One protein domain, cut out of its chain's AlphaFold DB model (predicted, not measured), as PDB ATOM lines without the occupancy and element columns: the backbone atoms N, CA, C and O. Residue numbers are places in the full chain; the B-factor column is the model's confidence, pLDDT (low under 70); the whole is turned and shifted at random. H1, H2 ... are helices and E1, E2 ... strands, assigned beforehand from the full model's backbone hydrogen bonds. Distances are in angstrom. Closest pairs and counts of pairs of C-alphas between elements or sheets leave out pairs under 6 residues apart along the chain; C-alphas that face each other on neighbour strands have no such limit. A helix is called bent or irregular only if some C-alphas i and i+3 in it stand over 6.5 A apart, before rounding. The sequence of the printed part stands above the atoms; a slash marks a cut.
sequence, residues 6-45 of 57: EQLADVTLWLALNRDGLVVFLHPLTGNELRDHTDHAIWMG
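This is residues 6 to 45 of the 57 residues of an uncharacterized protein of Pseudomonas syringae pv. helianthi (UniProt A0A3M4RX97). Two short antiparallel strands, E1 and E2, make a narrow ladder in the middle of a flat, thin model, with the small helix H2 in the loop that joins them at one end. To one side of the ladder the longer helix H1, which comes before E1, runs at a slant, nearest to E2 at Ala 16 and Met 44, and its first part, residues 6 to 11, sticks out free. The printed part has 40 residues, with two named helices and two named strands in the order H1, E1, H2, E2; the one sheet has the order E1 - E2, and the class is mixed, helices and strands. It is only just loose, close to compact, with a radius of gyration of the C-alphas of 11.2 A and spans of 30 by 23 by 9 A.

The sheet consists of E1, residues 24 to 26, and E2, residues 42 to 44, antiparallel neighbours with 164 degrees between their directions. The C-alphas of Phe 25 and Trp 43 face each other at 4.9 A. Across the pair, N 24 and O 44 are within hydrogen-bond range at 3.0 A, and so are N 42 and O 26 at 2.8 A. H1, residues 6 to 18, has one pair of C-alphas within 8 A of E2, those of Ala 16 and Met 44, 7.0 A apart. H1 is apart from H2, residues 33 to 37. H1 is irregular: C-alphas 6 and 9 are 7.4 A apart. In H2 every O i to N i+4 pair is within hydrogen-bond range, and in H1 8 of 9 are.

H1 begins at C-alpha 6 at (36.456, -16.807, 40.556) and measures 19.8 A to C-alpha 18 at (38.352, -7.162, 57.780). E1 runs 6.6 A from Val 24 to Leu 26, and H2 runs 6.3 A from Glu 33 to His 37. E2 measures 7.0 A from Ile 42 to Met 44, where its last C-alpha is at (36.704, 0.589, 50.003).

The two C-alphas farthest apart are those of Asp 20 and Gly 31, at 31.2 A, while the first and last printed C-alphas, of Glu 6 and Gly 45, are 23.5 A apart. The printed part runs from residue 6 to residue 45 of a full chain of 57 residues and has no cut. The links from H1 to E1 and from H2 to E2 are tight, with 5 and 4 residues between; the link from E1 to H2 is short, with 6, and no link is long. The mean pLDDT of the printed part is 97.7, and no printed residue is under 70.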
ATOM      1  N   GLU A   6      37.083 -15.836  39.665       98.31
ATOM      2  CA  GLU A   6      36.456 -16.807  40.556       98.31
ATOM      3  C   GLU A   6      36.633 -16.468  42.042       98.31
ATOM      4  O   GLU A   6      35.815 -16.874  42.858       98.31
ATOM      5  N   GLN A   7      37.655 -15.682  42.391       98.31
ATOM      6  CA  GLN A   7      37.957 -15.283  43.769       98.31
ATOM      7  C   GLN A   7      37.410 -13.892  44.116       98.31
ATOM      8  O   GLN A   7      37.495 -13.472  45.272       98.31
ATOM      9  N   LEU A   8      36.863 -13.155  43.138       97.50
ATOM     10  CA  LEU A   8      36.487 -11.750  43.310       97.50
ATOM     11  C   LEU A   8      35.495 -11.561  44.456       97.50
ATOM     12  O   LEU A   8      35.690 -10.670  45.283       97.50
ATOM     13  N   ALA A   9      34.457 -12.395  44.520       98.12
ATOM     14  CA  ALA A   9      33.447 -12.307  45.568       98.12
ATOM     15  C   ALA A   9      34.064 -12.555  46.952       98.12
ATOM     16  O   ALA A   9      33.939 -11.707  47.835       98.12
ATOM     17  N   ASP A  10      34.793 -13.658  47.112       98.44
ATOM     18  CA  ASP A  10      35.363 -14.066  48.398       98.44
ATOM     19  C   ASP A  10      36.359 -13.032  48.941       98.44
ATOM     20  O   ASP A  10      36.265 -12.618  50.099       98.44
ATOM     21  N   VAL A  11      37.276 -12.549  48.096       98.19
ATOM     22  CA  VAL A  11      38.286 -11.555  48.492       98.19
ATOM     23  C   VAL A  11      37.636 -10.214  48.833       98.19
ATOM     24  O   VAL A  11      37.944  -9.617  49.866       98.19
ATOM     25  N   THR A  12      36.715  -9.743  47.990       97.75
ATOM     26  CA  THR A  12      36.051  -8.444  48.176       97.75
ATOM     27  C   THR A  12      35.209  -8.441  49.451       97.75
ATOM     28  O   THR A  12      35.276  -7.487  50.228       97.75
ATOM     29  N   LEU A  13      34.460  -9.516  49.712       98.19
ATOM     30  CA  LEU A  13      33.654  -9.655  50.926       98.19
ATOM     31  C   LEU A  13      34.528  -9.721  52.180       98.19
ATOM     32  O   LEU A  13      34.231  -9.050  53.170       98.19
ATOM     33  N   TRP A  14      35.634 -10.469  52.139       98.44
ATOM     34  CA  TRP A  14      36.549 -10.531  53.273       98.44
ATOM     35  C   TRP A  14      37.170  -9.162  53.571       98.44
ATOM     36  O   TRP A  14      37.178  -8.736  54.726       98.44
ATOM     37  N   LEU A  15      37.627  -8.432  52.548       98.31
ATOM     38  CA  LEU A  15      38.195  -7.089  52.710       98.31
ATOM     39  C   LEU A  15      37.162  -6.085  53.235       98.31
ATOM     40  O   LEU A  15      37.490  -5.272  54.098       98.31
ATOM     41  N   ALA A  16      35.908  -6.169  52.785       97.56
ATOM     42  CA  ALA A  16      34.840  -5.306  53.283       97.56
ATOM     43  C   ALA A  16      34.639  -5.439  54.805       97.56
ATOM     44  O   ALA A  16      34.365  -4.438  55.471       97.56
ATOM     45  N   LEU A  17      34.819  -6.647  55.349       98.38
ATOM     46  CA  LEU A  17      34.642  -6.949  56.772       98.38
ATOM     47  C   LEU A  17      35.920  -6.767  57.606       98.38
ATOM     48  O   LEU A  17      35.828  -6.419  58.779       98.38
ATOM     49  N   ASN A  18      37.102  -6.996  57.023       98.50
ATOM     50  CA  ASN A  18      38.352  -7.162  57.780       98.50
ATOM     51  C   ASN A  18      39.431  -6.111  57.477       98.50
ATOM     52  O   ASN A  18      40.533  -6.205  58.006       98.50
ATOM     53  N   ARG A  19      39.155  -5.094  56.648       97.88
ATOM     54  CA  ARG A  19      40.154  -4.060  56.299       97.88
ATOM     55  C   ARG A  19      40.579  -3.137  57.450       97.88
ATOM     56  O   ARG A  19      41.397  -2.265  57.205       97.88
ATOM     57  N   ASP A  20      39.998  -3.257  58.644       98.00
ATOM     58  CA  ASP A  20      40.383  -2.510  59.860       98.00
ATOM     59  C   ASP A  20      40.636  -1.003  59.629       98.00
ATOM     60  O   ASP A  20      41.679  -0.436  59.944       98.00
ATOM     61  N   GLY A  21      39.692  -0.341  58.952       97.12
ATOM     62  CA  GLY A  21      39.781   1.089  58.638       97.12
ATOM     63  C   GLY A  21      40.708   1.468  57.474       97.12
ATOM     64  O   GLY A  21      40.629   2.605  57.006       97.12
ATOM     65  N   LEU A  22      41.506   0.544  56.931       98.44
ATOM     66  CA  LEU A  22      42.380   0.791  55.780       98.44
ATOM     67  C   LEU A  22      41.591   1.136  54.517       98.44
ATOM     68  O   LEU A  22      40.482   0.648  54.288       98.44
ATOM     69  N   VAL A  23      42.203   1.957  53.667       98.50
ATOM     70  CA  VAL A  23      41.708   2.223  52.317       98.50
ATOM     71  C   VAL A  23      42.206   1.127  51.381       98.50
ATOM     72  O   VAL A  23      43.409   0.882  51.311       98.50
ATOM     73  N   VAL A  24      41.288   0.505  50.641       98.25
ATOM     74  CA  VAL A  24      41.613  -0.500  49.621       98.25
ATOM     75  C   VAL A  24      41.223   0.030  48.249       98.25
ATOM     76  O   VAL A  24      40.096   0.486  48.054       98.25
ATOM     77  N   PHE A  25      42.165  -0.060  47.315       98.31
ATOM     78  CA  PHE A  25      41.981   0.217  45.897       98.31
ATOM     79  C   PHE A  25      42.060  -1.100  45.120       98.31
ATOM     80  O   PHE A  25      43.006  -1.869  45.299       98.31
ATOM     81  N   LEU A  26      41.058  -1.353  44.285       98.06
ATOM     82  CA  LEU A  26      40.940  -2.517  43.415       98.06
ATOM     83  C   LEU A  26      40.605  -2.030  42.003       98.06
ATOM     84  O   LEU A  26      39.795  -1.123  41.843       98.06
ATOM     85  N   HIS A  27      41.188  -2.646  40.983       98.12
ATOM     86  CA  HIS A  27      40.860  -2.375  39.587       98.12
ATOM     87  C   HIS A  27      40.886  -3.674  38.771       98.12
ATOM     88  O   HIS A  27      41.598  -4.613  39.143       98.12
ATOM     89  N   PRO A  28      40.115  -3.761  37.673       97.94
ATOM     90  CA  PRO A  28      40.239  -4.857  36.724       97.94
ATOM     91  C   PRO A  28      41.502  -4.706  35.865       97.94
ATOM     92  O   PRO A  28      42.185  -3.684  35.905       97.94
ATOM     93  N   LEU A  29      41.790  -5.731  35.067       97.19
ATOM     94  CA  LEU A  29      42.841  -5.717  34.051       97.19
ATOM     95  C   LEU A  29      42.185  -5.908  32.680       97.19
ATOM     96  O   LEU A  29      42.030  -7.032  32.205       97.19
ATOM     97  N   THR A  30      41.739  -4.812  32.068       96.69
ATOM     98  CA  THR A  30      41.074  -4.818  30.751       96.69
ATOM     99  C   THR A  30      42.055  -4.631  29.593       96.69
ATOM    100  O   THR A  30      41.678  -4.773  28.431       96.69
ATOM    101  N   GLY A  31      43.313  -4.308  29.904       96.19
ATOM    102  CA  GLY A  31      44.345  -3.943  28.932       96.19
ATOM    103  C   GLY A  31      44.408  -2.440  28.644       96.19
ATOM    104  O   GLY A  31      45.270  -2.005  27.883       96.19
ATOM    105  N   ASN A  32      43.532  -1.635  29.256       96.69
ATOM    106  CA  ASN A  32      43.642  -0.179  29.271       96.69
ATOM    107  C   ASN A  32      43.982   0.292  30.686       96.69
ATOM    108  O   ASN A  32      43.096   0.620  31.472       96.69
ATOM    109  N   GLU A  33      45.280   0.357  30.976       96.06
ATOM    110  CA  GLU A  33      45.817   0.694  32.298       96.06
ATOM    111  C   GLU A  33      45.240   1.998  32.863       96.06
ATOM    112  O   GLU A  33      44.832   2.041  34.022       96.06
ATOM    113  N   LEU A  34      45.145   3.059  32.053       97.00
ATOM    114  CA  LEU A  34      44.622   4.340  32.527       97.00
ATOM    115  C   LEU A  34      43.160   4.212  32.973       97.00
ATOM    116  O   LEU A  34      42.829   4.630  34.079       97.00
ATOM    117  N   ARG A  35      42.302   3.598  32.149       97.19
ATOM    118  CA  ARG A  35      40.881   3.412  32.488       97.19
ATOM    119  C   ARG A  35      40.674   2.443  33.636       97.19
ATOM    120  O   ARG A  35      39.780   2.659  34.448       97.19
ATOM    121  N   ASP A  36      41.497   1.407  33.724       97.81
ATOM    122  CA  ASP A  36      41.451   0.462  34.833       97.81
ATOM    123  C   ASP A  36      41.682   1.190  36.161       97.81
ATOM    124  O   ASP A  36      40.937   0.987  37.120       97.81
ATOM    125  N   HIS A  37      42.623   2.136  36.188       97.31
ATOM    126  CA  HIS A  37      42.938   2.902  37.389       97.31
ATOM    127  C   HIS A  37      42.040   4.128  37.635       97.31
ATOM    128  O   HIS A  37      42.072   4.675  38.740       97.31
ATOM    129  N   THR A  38      41.240   4.566  36.652       96.19
ATOM    130  CA  THR A  38      40.304   5.698  36.793       96.19
ATOM    131  C   THR A  38      38.845   5.264  36.751       96.19
ATOM    132  O   THR A  38      38.161   5.277  37.772       96.19
ATOM    133  N   ASP A  39      38.365   4.879  35.575       97.38
ATOM    134  CA  ASP A  39      36.950   4.704  35.253       97.38
ATOM    135  C   ASP A  39      36.405   3.400  35.847       97.38
ATOM    136  O   ASP A  39      35.223   3.304  36.172       97.38
ATOM    137  N   HIS A  40      37.272   2.396  35.999       97.38
ATOM    138  CA  HIS A  40      36.928   1.075  36.524       97.38
ATOM    139  C   HIS A  40      37.423   0.845  37.961       97.38
ATOM    140  O   HIS A  40      37.378  -0.282  38.462       97.38
ATOM    141  N   ALA A  41      37.895   1.898  38.632       97.56
ATOM    142  CA  ALA A  41      38.392   1.827  39.995       97.56
ATOM    143  C   ALA A  41      37.281   1.483  41.000       97.56
ATOM    144  O   ALA A  41      36.223   2.114  41.041       97.56
ATOM    145  N   ILE A  42      37.569   0.543  41.895       97.69
ATOM    146  CA  ILE A  42      36.732   0.183  43.038       97.69
ATOM    147  C   ILE A  42      37.477   0.580  44.312       97.69
ATOM    148  O   ILE A  42      38.630   0.204  44.527       97.69
ATOM    149  N   TRP A  43      36.797   1.324  45.182       98.06
ATOM    150  CA  TRP A  43      37.348   1.792  46.451       98.06
ATOM    151  C   TRP A  43      36.559   1.243  47.634       98.06
ATOM    152  O   TRP A  43      35.329   1.262  47.640       98.06
ATOM    153  N   MET A  44      37.275   0.828  48.678       98.12
ATOM    154  CA  MET A  44      36.704   0.589  50.003       98.12
ATOM    155  C   MET A  44      37.323   1.553  51.009       98.12
ATOM    156  O   MET A  44      38.542   1.600  51.172       98.12
ATOM    157  N   GLY A  45      36.475   2.305  51.713       97.06
ATOM    158  CA  GLY A  45      36.907   3.407  52.570       97.06
ATOM    159  C   GLY A  45      36.922   4.733  51.809       97.06
ATOM    160  O   GLY A  45      36.014   5.012  51.031       97.06
TER     161      GLY A  45